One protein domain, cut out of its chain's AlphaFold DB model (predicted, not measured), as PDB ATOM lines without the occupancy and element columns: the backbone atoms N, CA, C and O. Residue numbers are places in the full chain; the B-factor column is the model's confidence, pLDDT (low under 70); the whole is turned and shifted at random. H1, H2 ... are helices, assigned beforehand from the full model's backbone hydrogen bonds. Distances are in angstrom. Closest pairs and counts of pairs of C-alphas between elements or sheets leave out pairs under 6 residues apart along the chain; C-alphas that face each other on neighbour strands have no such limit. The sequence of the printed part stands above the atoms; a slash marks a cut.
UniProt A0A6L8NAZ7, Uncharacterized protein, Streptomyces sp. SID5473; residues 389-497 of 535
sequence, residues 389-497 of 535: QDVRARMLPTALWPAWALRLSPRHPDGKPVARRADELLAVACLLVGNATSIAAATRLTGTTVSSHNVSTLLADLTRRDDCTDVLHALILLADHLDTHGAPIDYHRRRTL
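AT A GLANCE: This is residues 389 to 497 of the 535 residues of an uncharacterized protein of Streptomyces sp. SID5473 (UniProt A0A6L8NAZ7). What is the main picture? H3 runs through the middle, with H2, H4, H5 and H6 packed round it and crossing it. H6, the longest helix, lies along one side, while H7 packs on H1 at one end and the loop of residues 409 to 421 lies toward the other. What is it made of? The printed part has 109 residues, with seven named helices, H1 to H7 in order, and no named strand: all helix. It is compact, with a radius of gyration of the C-alphas of 13.1 A and spans of 39 by 26 by 25 A.

HOW THE PARTS SIT: What does the first helix meet? H1, residues 390 to 394, touches H7, residues 491 to 497, among others; their closest C-alphas, Arg 394 and His 492, are 4.6 A apart. What surrounds the hub? H3, residues 422 to 432, touches H2, residues 402 to 408, about perpendicular at 73 degrees, the closest C-alphas being Ala 405 and Asp 423, 5.1 A. H4, residues 439 to 445, touches it at 80 degrees, about perpendicular, closest at C-alphas 443 and 428, 6.1 A. H5, residues 452 to 463, touches it with residues 454 to 459 alone, at 90 degrees, about perpendicular, closest at C-alphas 455 and 425, 5.6 A. And the longest helix? H6, residues 468 to 485, touches H3 with residues 475 to 479 alone, at a steep tilt of 65 degrees, the same way, closest at C-alphas 475 and 430, 5.8 A. How are the backbones? Every O i to N i+4 pair is within hydrogen-bond range in H3, H5, H6 and H7, but 2 of 3 in H2 and H4 and 0 of 1 in H1, where 2 of 2 O i to N i+3 pairs are.

IN THESE COORDINATES: Where do the helices begin and end? H1 begins at C-alpha 390 (79.709, 122.803, 91.311), and H7 ends at C-alpha 497 (81.475, 105.885, 81.838). Which are long? From first to last C-alpha H3 measures 15.1 A, H5 16.9 A and H6 25.8 A.

THE WHOLE: How large is it? The two C-alphas farthest apart, Asp 466 and Leu 497, are 40.6 A apart. Is it continuous and sure? The printed part has no cut, the link from H2 to H3 is long, and no printed residue is under 70 in pLDDT.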
ATOM      1  N   GLN A 389      78.520 126.343  93.151       82.94
ATOM      2  CA  GLN A 389      77.477 125.782  92.287       82.94
ATOM      3  C   GLN A 389      78.031 124.608  91.467       82.94
ATOM      4  O   GLN A 389      77.606 124.353  90.338       82.94
ATOM      5  N   ASP A 390      78.998 123.871  92.020       88.75
ATOM      6  CA  ASP A 390      79.709 122.803  91.311       88.75
ATOM      7  C   ASP A 390      78.801 121.620  90.941       88.75
ATOM      8  O   ASP A 390      79.088 120.877  89.996       88.75
ATOM      9  N   VAL A 391      77.642 121.484  91.596       91.75
ATOM     10  CA  VAL A 391      76.594 120.519  91.221       91.75
ATOM     11  C   VAL A 391      76.130 120.726  89.774       91.75
ATOM     12  O   VAL A 391      75.887 119.737  89.072       91.75
ATOM     13  N   ARG A 392      76.106 121.973  89.273       94.88
ATOM     14  CA  ARG A 392      75.731 122.286  87.882       94.88
ATOM     15  C   ARG A 392      76.644 121.601  86.867       94.88
ATOM     16  O   ARG A 392      76.209 121.286  85.762       94.88
ATOM     17  N   ALA A 393      77.886 121.275  87.226       94.56
ATOM     18  CA  ALA A 393      78.790 120.558  86.330       94.56
ATOM     19  C   ALA A 393      78.240 119.186  85.898       94.56
ATOM     20  O   ALA A 393      78.570 118.703  84.812       94.56
ATOM     21  N   ARG A 394      77.378 118.553  86.709       95.38
ATOM     22  CA  ARG A 394      76.703 117.289  86.356       95.38
ATOM     23  C   ARG A 394      75.607 117.484  85.308       95.38
ATOM     24  O   ARG A 394      75.273 116.542  84.605       95.38
ATOM     25  N   MET A 395      75.083 118.699  85.181       96.56
ATOM     26  CA  MET A 395      74.016 119.070  84.247       96.56
ATOM     27  C   MET A 395      74.556 119.570  82.901       96.56
ATOM     28  O   MET A 395      73.800 119.701  81.941       96.56
ATOM     29  N   LEU A 396      75.863 119.836  82.823       96.19
ATOM     30  CA  LEU A 396      76.513 120.392  81.643       96.19
ATOM     31  C   LEU A 396      77.291 119.321  80.858       96.19
ATOM     32  O   LEU A 396      78.114 118.606  81.449       96.19
ATOM     33  N   PRO A 397      77.093 119.226  79.529       95.25
ATOM     34  CA  PRO A 397      77.967 118.436  78.665       95.25
ATOM     35  C   PRO A 397      79.392 119.005  78.637       95.25
ATOM     36  O   PRO A 397      79.612 120.170  78.955       95.25
ATOM     37  N   THR A 398      80.361 118.187  78.211       94.12
ATOM     38  CA  THR A 398      81.744 118.647  77.982       94.12
ATOM     39  C   THR A 398      81.787 119.771  76.944       94.12
ATOM     40  O   THR A 398      82.449 120.775  77.163       94.12
ATOM     41  N   ALA A 399      81.032 119.633  75.854       94.31
ATOM     42  CA  ALA A 399      80.813 120.668  74.848       94.31
ATOM     43  C   ALA A 399      79.347 121.119  74.897       94.31
ATOM     44  O   ALA A 399      78.453 120.270  74.858       94.31
ATOM     45  N   LEU A 400      79.093 122.427  75.008       95.31
ATOM     46  CA  LEU A 400      77.740 122.980  75.112       95.31
ATOM     47  C   LEU A 400      76.870 122.562  73.914       95.31
ATOM     48  O   LEU A 400      77.367 122.399  72.801       95.31
ATOM     49  N   TRP A 401      75.558 122.414  74.129       95.06
ATOM     50  CA  TRP A 401      74.623 121.983  73.085       95.06
ATOM     51  C   TRP A 401      74.767 122.807  71.792       95.06
ATOM     52  O   TRP A 401      74.767 124.040  71.872       95.06
ATOM     53  N   PRO A 402      74.801 122.172  70.601       92.75
ATOM     54  CA  PRO A 402      75.129 122.851  69.344       92.75
ATOM     55  C   PRO A 402      74.289 124.098  69.048       92.75
ATOM     56  O   PRO A 402      74.833 125.115  68.632       92.75
ATOM     57  N   ALA A 403      72.978 124.060  69.313       92.25
ATOM     58  CA  ALA A 403      72.089 125.200  69.078       92.25
ATOM     59  C   ALA A 403      72.428 126.420  69.958       92.25
ATOM     60  O   ALA A 403      72.308 127.560  69.508       92.25
ATOM     61  N   TRP A 404      72.875 126.187  71.195       93.50
ATOM     62  CA  TRP A 404      73.345 127.237  72.098       93.50
ATOM     63  C   TRP A 404      74.746 127.705  71.709       93.50
ATOM     64  O   TRP A 404      74.969 128.904  71.551       93.50
ATOM     65  N   ALA A 405      75.670 126.768  71.475       92.38
ATOM     66  CA  ALA A 405      77.037 127.080  71.072       92.38
ATOM     67  C   ALA A 405      77.078 127.922  69.786       92.38
ATOM     68  O   ALA A 405      77.811 128.906  69.722       92.38
ATOM     69  N   LEU A 406      76.245 127.603  68.791       88.88
ATOM     70  CA  LEU A 406      76.182 128.314  67.511       88.88
ATOM     71  C   LEU A 406      75.826 129.801  67.665       88.88
ATOM     72  O   LEU A 406      76.400 130.625  66.949       88.88
ATOM     73  N   ARG A 407      74.888 130.117  68.573       89.56
ATOM     74  CA  ARG A 407      74.356 131.469  68.825       89.56
ATOM     75  C   ARG A 407      75.253 132.288  69.756       89.56
ATOM     76  O   ARG A 407      75.450 133.478  69.539       89.56
ATOM     77  N   LEU A 408      75.816 131.644  70.779       91.19
ATOM     78  CA  LEU A 408      76.603 132.318  71.814       91.19
ATOM     79  C   LEU A 408      78.091 132.461  71.456       91.19
ATOM     80  O   LEU A 408      78.784 133.275  72.061       91.19
ATOM     81  N   SER A 409      78.605 131.705  70.480       89.25
ATOM     82  CA  SER A 409      80.021 131.787  70.098       89.25
ATOM     83  C   SER A 409      80.353 133.133  69.442       89.25
ATOM     84  O   SER A 409      79.648 133.528  68.511       89.25
ATOM     85  N   PRO A 410      81.429 133.825  69.866       84.00
ATOM     86  CA  PRO A 410      81.926 134.997  69.159       84.00
ATOM     87  C   PRO A 410      82.449 134.589  67.777       84.00
ATOM     88  O   PRO A 410      83.088 133.540  67.622       84.00
ATOM     89  N   ARG A 411      82.178 135.425  66.772       84.31
ATOM     90  CA  ARG A 411      82.591 135.211  65.380       84.31
ATOM     91  C   ARG A 411      83.355 136.418  64.860       84.31
ATOM     92  O   ARG A 411      83.043 137.550  65.214       84.31
ATOM     93  N   HIS A 412      84.339 136.160  64.015       80.44
ATOM     94  CA  HIS A 412      84.967 137.194  63.206       80.44
ATOM     95  C   HIS A 412      83.984 137.714  62.140       80.44
ATOM     96  O   HIS A 412      83.018 137.014  61.814       80.44
ATOM     97  N   PRO A 413      84.234 138.897  61.543       79.25
ATOM     98  CA  PRO A 413      83.419 139.421  60.442       79.25
ATOM     99  C   PRO A 413      83.312 138.475  59.233       79.25
ATOM    100  O   PRO A 413      82.335 138.528  58.498       79.25
ATOM    101  N   ASP A 414      84.284 137.574  59.051       81.19
ATOM    102  CA  ASP A 414      84.281 136.535  58.011       81.19
ATOM    103  C   ASP A 414      83.416 135.300  58.364       81.19
ATOM    104  O   ASP A 414      83.401 134.312  57.629       81.19
ATOM    105  N   GLY A 415      82.710 135.333  59.499       77.94
ATOM    106  CA  GLY A 415      81.790 134.295  59.967       77.94
ATOM    107  C   GLY A 415      82.436 133.145  60.751       77.94
ATOM    108  O   GLY A 415      81.710 132.302  61.302       77.94
ATOM    109  N   LYS A 416      83.774 133.096  60.851       78.81
ATOM    110  CA  LYS A 416      84.486 132.018  61.557       78.81
ATOM    111  C   LYS A 416      84.444 132.197  63.081       78.81
ATOM    112  O   LYS A 416      84.523 133.329  63.557       78.81
ATOM    113  N   PRO A 417      84.362 131.107  63.869       78.38
ATOM    114  CA  PRO A 417      84.461 131.186  65.326       78.38
ATOM    115  C   PRO A 417      85.815 131.756  65.764       78.38
ATOM    116  O   PRO A 417      86.852 131.314  65.272       78.38
ATOM    117  N   VAL A 418      85.801 132.678  66.728       80.25
ATOM    118  CA  VAL A 418      87.024 133.307  67.270       80.25
ATOM    119  C   VAL A 418      87.875 132.310  68.069       80.25
ATOM    120  O   VAL A 418      89.093 132.438  68.152       80.25
ATOM    121  N   ALA A 419      87.252 131.264  68.619       82.44
ATOM    122  CA  ALA A 419      87.930 130.230  69.392       82.44
ATOM    123  C   ALA A 419      87.680 128.827  68.827       82.44
ATOM    124  O   ALA A 419      86.552 128.450  68.499       82.44
ATOM    125  N   ARG A 420      88.739 128.006  68.788       82.69
ATOM    126  CA  ARG A 420      88.605 126.552  68.612       82.69
ATOM    127  C   ARG A 420      87.911 125.972  69.850       82.69
ATOM    128  O   ARG A 420      88.241 126.376  70.961       82.69
ATOM    129  N   ARG A 421      86.994 125.015  69.659       90.44
ATOM    130  CA  ARG A 421      86.196 124.397  70.745       90.44
ATOM    131  C   ARG A 421      85.393 125.423  71.566       90.44
ATOM    132  O   ARG A 421      85.371 125.385  72.797       90.44
ATOM    133  N   ALA A 422      84.768 126.386  70.883       90.31
ATOM    134  CA  ALA A 422      83.935 127.412  71.517       90.31
ATOM    135  C   ALA A 422      82.776 126.815  72.338       90.31
ATOM    136  O   ALA A 422      82.407 127.357  73.371       90.31
ATOM    137  N   ASP A 423      82.256 125.668  71.921       93.56
ATOM    138  CA  ASP A 423      81.291 124.845  72.648       93.56
ATOM    139  C   ASP A 423      81.803 124.362  74.018       93.56
ATOM    140  O   ASP A 423      81.093 124.516  75.013       93.56
ATOM    141  N   GLU A 424      83.027 123.832  74.118       95.69
ATOM    142  CA  GLU A 424      83.640 123.466  75.411       95.69
ATOM    143  C   GLU A 424      83.865 124.697  76.300       95.69
ATOM    144  O   GLU A 424      83.579 124.685  77.499       95.69
ATOM    145  N   LEU A 425      84.336 125.796  75.708       96.00
ATOM    146  CA  LEU A 425      84.578 127.046  76.430       96.00
ATOM    147  C   LEU A 425      83.275 127.658  76.976       96.00
ATOM    148  O   LEU A 425      83.244 128.129  78.114       96.00
ATOM    149  N   LEU A 426      82.187 127.611  76.202       95.44
ATOM    150  CA  LEU A 426      80.865 128.080  76.620       95.44
ATOM    151  C   LEU A 426      80.240 127.185  77.702       95.44
ATOM    152  O   LEU A 426      79.526 127.699  78.562       95.44
ATOM    153  N   ALA A 427      80.540 125.881  77.725       96.19
ATOM    154  CA  ALA A 427      80.139 125.006  78.830       96.19
ATOM    155  C   ALA A 427      80.800 125.438  80.151       96.19
ATOM    156  O   ALA A 427      80.128 125.538  81.180       96.19
ATOM    157  N   VAL A 428      82.093 125.786  80.119       96.56
ATOM    158  CA  VAL A 428      82.791 126.349  81.289       96.56
ATOM    159  C   VAL A 428      82.218 127.718  81.666       96.56
ATOM    160  O   VAL A 428      81.975 127.967  82.844       96.56
ATOM    161  N   ALA A 429      81.944 128.593  80.692       95.50
ATOM    162  CA  ALA A 429      81.323 129.895  80.949       95.50
ATOM    163  C   ALA A 429      79.956 129.755  81.648       95.50
ATOM    164  O   ALA A 429      79.699 130.455  82.627       95.50
ATOM    165  N   CYS A 430      79.122 128.802  81.217       95.88
ATOM    166  CA  CYS A 430      77.836 128.498  81.848       95.88
ATOM    167  C   CYS A 430      77.992 127.983  83.294       95.88
ATOM    168  O   CYS A 430      77.175 128.303  84.160       95.88
ATOM    169  N   LEU A 431      79.049 127.217  83.597       95.94
ATOM    170  CA  LEU A 431      79.349 126.791  84.971       95.94
ATOM    171  C   LEU A 431      79.791 127.964  85.860       95.94
ATOM    172  O   LEU A 431      79.451 127.995  87.038       95.94
ATOM    173  N   LEU A 432      80.518 128.941  85.310       95.44
ATOM    174  CA  LEU A 432      81.019 130.101  86.059       95.44
ATOM    175  C   LEU A 432      79.919 131.104  86.450       95.44
ATOM    176  O   LEU A 432      80.141 131.932  87.337       95.44
ATOM    177  N   VAL A 433      78.736 131.040  85.829       93.75
ATOM    178  CA  VAL A 433      77.593 131.895  86.182       93.75
ATOM    179  C   VAL A 433      77.220 131.705  87.651       93.75
ATOM    180  O   VAL A 433      76.888 130.598  88.074       93.75
ATOM    181  N   GLY A 434      77.245 132.776  88.447       90.62
ATOM    182  CA  GLY A 434      76.903 132.678  89.870       90.62
ATOM    183  C   GLY A 434      77.843 131.792  90.699       90.62
ATOM    184  O   GLY A 434      77.512 131.513  91.849       90.62
ATOM    185  N   ASN A 435      78.975 131.333  90.142       91.50
ATOM    186  CA  ASN A 435      79.845 130.347  90.783       91.50
ATOM    187  C   ASN A 435      81.183 130.961  91.239       91.50
ATOM    188  O   ASN A 435      81.893 131.601  90.460       91.50
ATOM    189  N   ALA A 436      81.553 130.762  92.505       90.81
ATOM    190  CA  ALA A 436      82.833 131.219  93.054       90.81
ATOM    191  C   ALA A 436      84.042 130.376  92.587       90.81
ATOM    192  O   ALA A 436      85.187 130.834  92.673       90.81
ATOM    193  N   THR A 437      83.802 129.178  92.049       92.38
ATOM    194  CA  THR A 437      84.819 128.207  91.632       92.38
ATOM    195  C   THR A 437      85.809 128.781  90.617       92.38
ATOM    196  O   THR A 437      85.464 129.527  89.691       92.38
ATOM    197  N   SER A 438      87.097 128.467  90.806       92.81
ATOM    198  CA  SER A 438      88.175 128.911  89.910       92.81
ATOM    199  C   SER A 438      87.994 128.351  88.495       92.81
ATOM    200  O   SER A 438      87.505 127.237  88.332       92.81
ATOM    201  N   ILE A 439      88.454 129.075  87.469       94.25
ATOM    202  CA  ILE A 439      88.371 128.606  86.072       94.25
ATOM    203  C   ILE A 439      89.044 127.231  85.916       94.25
ATOM    204  O   ILE A 439      88.488 126.348  85.277       94.25
ATOM    205  N   ALA A 440      90.196 127.022  86.563       94.19
ATOM    206  CA  ALA A 440      90.924 125.755  86.510       94.19
ATOM    207  C   ALA A 440      90.161 124.587  87.159       94.19
ATOM    208  O   ALA A 440      90.314 123.442  86.746       94.19
ATOM    209  N   ALA A 441      89.373 124.851  88.202       93.75
ATOM    210  CA  ALA A 441      88.500 123.839  88.787       93.75
ATOM    211  C   ALA A 441      87.264 123.607  87.908       93.75
ATOM    212  O   ALA A 441      86.905 122.458  87.666       93.75
ATOM    213  N   ALA A 442      86.683 124.671  87.350       94.94
ATOM    214  CA  ALA A 442      85.545 124.590  86.445       94.94
ATOM    215  C   ALA A 442      85.853 123.750  85.190       94.94
ATOM    216  O   ALA A 442      85.049 122.892  84.838       94.94
ATOM    217  N   THR A 443      87.031 123.914  84.570       95.38
ATOM    218  CA  THR A 443      87.449 123.102  83.406       95.38
ATOM    219  C   THR A 443      87.576 121.614  83.739       95.38
ATOM    220  O   THR A 443      87.201 120.770  82.921       95.38
ATOM    221  N   ARG A 444      88.055 121.281  84.951       93.44
ATOM    222  CA  ARG A 444      88.125 119.897  85.449       93.44
ATOM    223  C   ARG A 444      86.739 119.313  85.706       93.44
ATOM    224  O   ARG A 444      86.479 118.184  85.304       93.44
ATOM    225  N   LEU A 445      85.845 120.072  86.338       93.81
ATOM    226  CA  LEU A 445      84.489 119.624  86.673       93.81
ATOM    227  C   LEU A 445      83.636 119.332  85.427       93.81
ATOM    228  O   LEU A 445      82.875 118.359  85.404       93.81
ATOM    229  N   THR A 446      83.784 120.142  84.374       93.50
ATOM    230  CA  THR A 446      83.124 119.919  83.077       93.50
ATOM    231  C   THR A 446      83.813 118.847  82.226       93.50
ATOM    232  O   THR A 446      83.241 118.400  81.232       93.50
ATOM    233  N   GLY A 447      85.014 118.397  82.611       91.56
ATOM    234  CA  GLY A 447      85.818 117.428  81.859       91.56
ATOM    235  C   GLY A 447      86.227 117.932  80.475       91.56
ATOM    236  O   GLY A 447      86.261 117.154  79.526       91.56
ATOM    237  N   THR A 448      86.456 119.240  80.356       91.88
ATOM    238  CA  THR A 448      86.877 119.891  79.106       91.88
ATOM    239  C   THR A 448      88.372 119.745  78.865       91.88
ATOM    240  O   THR A 448      89.157 119.528  79.786       91.88
ATOM    241  N   THR A 449      88.773 119.893  77.608       91.31
ATOM    242  CA  THR A 449      90.178 119.839  77.169       91.31
ATOM    243  C   THR A 449      90.826 121.221  77.058       91.31
ATOM    244  O   THR A 449      92.008 121.344  76.736       91.31
ATOM    245  N   VAL A 450      90.046 122.275  77.295       92.69
ATOM    246  CA  VAL A 450      90.454 123.671  77.137       92.69
ATOM    247  C   VAL A 450      91.202 124.184  78.368       92.69
ATOM    248  O   VAL A 450      90.928 123.793  79.502       92.69
ATOM    249  N   SER A 451      92.152 125.098  78.158       93.25
ATOM    250  CA  SER A 451      92.909 125.696  79.262       93.25
ATOM    251  C   SER A 451      92.163 126.870  79.909       93.25
ATOM    252  O   SER A 451      91.342 127.539  79.276       93.25
ATOM    253  N   SER A 452      92.519 127.206  81.154       92.38
ATOM    254  CA  SER A 452      92.010 128.408  81.837       92.38
ATOM    255  C   SER A 452      92.301 129.704  81.075       92.38
ATOM    256  O   SER A 452      91.529 130.663  81.159       92.38
ATOM    257  N   HIS A 453      93.405 129.728  80.318       92.25
ATOM    258  CA  HIS A 453      93.756 130.848  79.454       92.25
ATOM    259  C   HIS A 453      92.757 130.970  78.297       92.25
ATOM    260  O   HIS A 453      92.218 132.051  78.089       92.25
ATOM    261  N   ASN A 454      92.409 129.863  77.626       92.69
ATOM    262  CA  ASN A 454      91.414 129.883  76.547       92.69
ATOM    263  C   ASN A 454      90.043 130.372  77.029       92.69
ATOM    264  O   ASN A 454      89.389 131.130  76.319       92.69
ATOM    265  N   VAL A 455      89.621 129.981  78.237       92.69
ATOM    266  CA  VAL A 455      88.361 130.461  78.832       92.69
ATOM    267  C   VAL A 455      88.427 131.962  79.090       92.69
ATOM    268  O   VAL A 455      87.520 132.689  78.705       92.69
ATOM    269  N   SER A 456      89.515 132.447  79.695       91.69
ATOM    270  CA  SER A 456      89.698 133.883  79.951       91.69
ATOM    271  C   SER A 456      89.669 134.702  78.658       91.69
ATOM    272  O   SER A 456      89.008 135.738  78.613       91.69
ATOM    273  N   THR A 457      90.323 134.213  77.600       91.62
ATOM    274  CA  THR A 457      90.322 134.844  76.274       91.62
ATOM    275  C   THR A 457      88.929 134.847  75.651       91.62
ATOM    276  O   THR A 457      88.479 135.909  75.235       91.62
ATOM    277  N   LEU A 458      88.195 133.722  75.679       92.31
ATOM    278  CA  LEU A 458      86.809 133.685  75.194       92.31
ATOM    279  C   LEU A 458      85.953 134.727  75.912       92.31
ATOM    280  O   LEU A 458      85.213 135.463  75.268       92.31
ATOM    281  N   LEU A 459      86.029 134.782  77.244       91.62
ATOM    282  CA  LEU A 459      85.236 135.732  78.016       91.62
ATOM    283  C   LEU A 459      85.590 137.177  77.640       91.62
ATOM    284  O   LEU A 459      84.687 137.993  77.506       91.62
ATOM    285  N   ALA A 460      86.869 137.491  77.414       89.75
ATOM    286  CA  ALA A 460      87.277 138.799  76.904       89.75
ATOM    287  C   ALA A 460      86.706 139.086  75.506       89.75
ATOM    288  O   ALA A 460      86.182 140.174  75.274       89.75
ATOM    289  N   ASP A 461      86.720 138.114  74.597       89.62
ATOM    290  CA  ASP A 461      86.155 138.283  73.256       89.62
ATOM    291  C   ASP A 461      84.628 138.433  73.276       89.62
ATOM    292  O   ASP A 461      84.089 139.243  72.527       89.62
ATOM    293  N   LEU A 462      83.925 137.751  74.187       88.12
ATOM    294  CA  LEU A 462      82.495 137.976  74.416       88.12
ATOM    295  C   LEU A 462      82.201 139.422  74.823       88.12
ATOM    296  O   LEU A 462      81.172 139.959  74.427       88.12
ATOM    297  N   THR A 463      83.099 140.061  75.581       84.50
ATOM    298  CA  THR A 463      82.933 141.469  75.982       84.50
ATOM    299  C   THR A 463      83.200 142.488  74.885       84.50
ATOM    300  O   THR A 463      82.810 143.638  75.040       84.50
ATOM    301  N   ARG A 464      83.825 142.073  73.780       86.00
ATOM    302  CA  ARG A 464      84.084 142.924  72.609       86.00
ATOM    303  C   ARG A 464      82.951 142.899  71.583       86.00
ATOM    304  O   ARG A 464      83.044 143.597  70.582       86.00
ATOM    305  N   ARG A 465      81.928 142.066  71.793       84.56
ATOM    306  CA  ARG A 465      80.759 141.978  70.916       84.56
ATOM    307  C   ARG A 465      79.801 143.137  71.169       84.56
ATOM    308  O   ARG A 465      79.586 143.500  72.325       84.56
ATOM    309  N   ASP A 466      79.144 143.601  70.113       82.38
ATOM    310  CA  ASP A 466      78.088 144.615  70.216       82.38
ATOM    311  C   ASP A 466      76.873 144.101  71.014       82.38
ATOM    312  O   ASP A 466      76.261 144.850  71.768       82.38
ATOM    313  N   ASP A 467      76.573 142.799  70.932       84.56
ATOM    314  CA  ASP A 467      75.481 142.116  71.648       84.56
ATOM    315  C   ASP A 467      75.938 141.441  72.960       84.56
ATOM    316  O   ASP A 467      75.311 140.498  73.449       84.56
ATOM    317  N   CYS A 468      77.053 141.892  73.548       85.81
ATOM    318  CA  CYS A 468      77.645 141.269  74.737       85.81
ATOM    319  C   CYS A 468      76.635 141.061  75.878       85.81
ATOM    320  O   CYS A 468      76.576 139.976  76.465       85.81
ATOM    321  N   THR A 469      75.845 142.089  76.194       80.88
ATOM    322  CA  THR A 469      74.862 142.046  77.285       80.88
ATOM    323  C   THR A 469      73.830 140.941  77.059       80.88
ATOM    324  O   THR A 469      73.561 140.175  77.982       80.88
ATOM    325  N   ASP A 470      73.342 140.773  75.827       83.81
ATOM    326  CA  ASP A 470      72.369 139.735  75.473       83.81
ATOM    327  C   ASP A 470      72.967 138.329  75.571       83.81
ATOM    328  O   ASP A 470      72.323 137.397  76.059       83.81
ATOM    329  N   VAL A 471      74.232 138.160  75.178       89.38
ATOM    330  CA  VAL A 471      74.936 136.873  75.284       89.38
ATOM    331  C   VAL A 471      75.150 136.472  76.741       89.38
ATOM    332  O   VAL A 471      74.924 135.314  77.109       89.38
ATOM    333  N   LEU A 472      75.576 137.413  77.588       89.12
ATOM    334  CA  LEU A 472      75.722 137.158  79.021       89.12
ATOM    335  C   LEU A 472      74.365 136.881  79.666       89.12
ATOM    336  O   LEU A 472      74.259 135.947  80.457       89.12
ATOM    337  N   HIS A 473      73.327 137.632  79.297       87.62
ATOM    338  CA  HIS A 473      71.962 137.396  79.751       87.62
ATOM    339  C   HIS A 473      71.502 135.975  79.389       87.62
ATOM    340  O   HIS A 473      71.079 135.223  80.267       87.62
ATOM    341  N   ALA A 474      71.681 135.548  78.138       92.62
ATOM    342  CA  ALA A 474      71.321 134.208  77.681       92.62
ATOM    343  C   ALA A 474      72.079 133.094  78.430       92.62
ATOM    344  O   ALA A 474      71.472 132.098  78.829       92.62
ATOM    345  N   LEU A 475      73.385 133.267  78.675       93.50
ATOM    346  CA  LEU A 475      74.176 132.341  79.498       93.50
ATOM    347  C   LEU A 475      73.653 132.261  80.935       93.50
ATOM    348  O   LEU A 475      73.620 131.176  81.517       93.50
ATOM    349  N   ILE A 476      73.238 133.394  81.506       91.69
ATOM    350  CA  ILE A 476      72.707 133.425  82.864       91.69
ATOM    351  C   ILE A 476      71.346 132.726  82.944       91.69
ATOM    352  O   ILE A 476      71.151 131.909  83.841       91.69
ATOM    353  N   LEU A 477      70.443 132.974  81.989       92.69
ATOM    354  CA  LEU A 477      69.148 132.288  81.922       92.69
ATOM    355  C   LEU A 477      69.307 130.777  81.755       92.69
ATOM    356  O   LEU A 477      68.583 130.011  82.385       92.69
ATOM    357  N   LEU A 478      70.272 130.338  80.940       94.94
ATOM    358  CA  LEU A 478      70.573 128.918  80.782       94.94
ATOM    359  C   LEU A 478      71.041 128.298  82.104       94.94
ATOM    360  O   LEU A 478      70.541 127.246  82.497       94.94
ATOM    361  N   ALA A 479      71.964 128.954  82.808       94.50
ATOM    362  CA  ALA A 479      72.438 128.484  84.105       94.50
ATOM    363  C   ALA A 479      71.308 128.422  85.147       94.50
ATOM    364  O   ALA A 479      71.162 127.403  85.815       94.50
ATOM    365  N   ASP A 480      70.470 129.461  85.241       92.06
ATOM    366  CA  ASP A 480      69.320 129.485  86.154       92.06
ATOM    367  C   ASP A 480      68.295 128.390  85.827       92.06
ATOM    368  O   ASP A 480      67.722 127.776  86.732       92.06
ATOM    369  N   HIS A 481      68.063 128.126  84.537       94.38
ATOM    370  CA  HIS A 481      67.166 127.062  84.106       94.38
ATOM    371  C   HIS A 481      67.677 125.692  84.553       94.38
ATOM    372  O   HIS A 481      66.890 124.914  85.097       94.38
ATOM    373  N   LEU A 482      68.975 125.424  84.377       94.88
ATOM    374  CA  LEU A 482      69.613 124.186  84.830       94.88
ATOM    375  C   LEU A 482      69.569 124.057  86.355       94.88
ATOM    376  O   LEU A 482      69.219 122.996  86.857       94.88
ATOM    377  N   ASP A 483      69.844 125.131  87.094       92.94
ATOM    378  CA  ASP A 483      69.791 125.105  88.560       92.94
ATOM    379  C   ASP A 483      68.372 124.819  89.082       92.94
ATOM    380  O   ASP A 483      68.210 124.177  90.118       92.94
ATOM    381  N   THR A 484      67.342 125.275  88.363       93.81
ATOM    382  CA  THR A 484      65.936 125.126  88.774       93.81
ATOM    383  C   THR A 484      65.334 123.782  88.358       93.81
ATOM    384  O   THR A 484      64.608 123.170  89.137       93.81
ATOM    385  N   HIS A 485      65.610 123.318  87.137       95.12
ATOM    386  CA  HIS A 485      64.938 122.155  86.536       95.12
ATOM    387  C   HIS A 485      65.857 120.937  86.377       95.12
ATOM    388  O   HIS A 485      65.389 119.841  86.067       95.12
ATOM    389  N   GLY A 486      67.162 121.108  86.584       92.81
ATOM    390  CA  GLY A 486      68.169 120.097  86.302       92.81
ATOM    391  C   GLY A 486      68.404 119.881  84.807       92.81
ATOM    392  O   GLY A 486      68.012 120.674  83.951       92.81
ATOM    393  N   ALA A 487      69.062 118.765  84.490       93.31
ATOM    394  CA  ALA A 487      69.195 118.255  83.132       93.31
ATOM    395  C   ALA A 487      68.742 116.789  83.094       93.31
ATOM    396  O   ALA A 487      68.990 116.054  84.052       93.31
ATOM    397  N   PRO A 488      68.149 116.320  81.982       93.12
ATOM    398  CA  PRO A 488      67.712 114.928  81.855       93.12
ATOM    399  C   PRO A 488      68.877 113.925  81.848       93.12
ATOM    400  O   PRO A 488      68.672 112.731  82.046       93.12
ATOM    401  N   ILE A 489      70.105 114.391  81.597       93.12
ATOM    402  CA  ILE A 489      71.316 113.570  81.527       93.12
ATOM    403  C   ILE A 489      72.257 113.980  82.659       93.12
ATOM    404  O   ILE A 489      72.635 115.146  82.755       93.12
ATOM    405  N   ASP A 490      72.708 113.005  83.453       93.94
ATOM    406  CA  ASP A 490      73.865 113.175  84.336       93.94
ATOM    407  C   ASP A 490      75.152 113.077  83.504       93.94
ATOM    408  O   ASP A 490      75.666 111.997  83.186       93.94
ATOM    409  N   TYR A 491      75.668 114.237  83.116       94.88
ATOM    410  CA  TYR A 491      76.878 114.344  82.320       94.88
ATOM    411  C   TYR A 491      78.140 114.009  83.106       94.88
ATOM    412  O   TYR A 491      79.114 113.577  82.492       94.88
ATOM    413  N   HIS A 492      78.141 114.136  84.436       92.62
ATOM    414  CA  HIS A 492      79.268 113.659  85.234       92.62
ATOM    415  C   HIS A 492      79.371 112.138  85.122       92.62
ATOM    416  O   HIS A 492      80.423 111.618  84.749       92.62
ATOM    417  N   ARG A 493      78.254 111.430  85.324       92.38
ATOM    418  CA  ARG A 493      78.194 109.979  85.122       92.38
ATOM    419  C   ARG A 493      78.573 109.596  83.691       92.38
ATOM    420  O   ARG A 493      79.383 108.693  83.493       92.38
ATOM    421  N   ARG A 494      78.053 110.306  82.684       91.44
ATOM    422  CA  ARG A 494      78.406 110.063  81.275       91.44
ATOM    423  C   ARG A 494      79.914 110.195  81.034       91.44
ATOM    424  O   ARG A 494      80.496 109.317  80.408       91.44
ATOM    425  N   ARG A 495      80.560 111.239  81.561       90.75
ATOM    426  CA  ARG A 495      82.019 111.401  81.465       90.75
ATOM    427  C   ARG A 495      82.745 110.234  82.124       90.75
ATOM    428  O   ARG A 495      83.621 109.657  81.495       90.75
ATOM    429  N   THR A 496      82.348 109.820  83.327       87.94
ATOM    430  CA  THR A 496      83.003 108.685  84.003       87.94
ATOM    431  C   THR A 496      82.858 107.357  83.256       87.94
ATOM    432  O   THR A 496      83.777 106.551  83.290       87.94
ATOM    433  N   LEU A 497      81.735 107.133  82.562       89.31
ATOM    434  CA  LEU A 497      81.475 105.885  81.838       89.31
ATOM    435  C   LEU A 497      82.153 105.821  80.464       89.31
ATOM    436  O   LEU A 497      82.496 104.735  80.011       89.31
TER     437      LEU A 497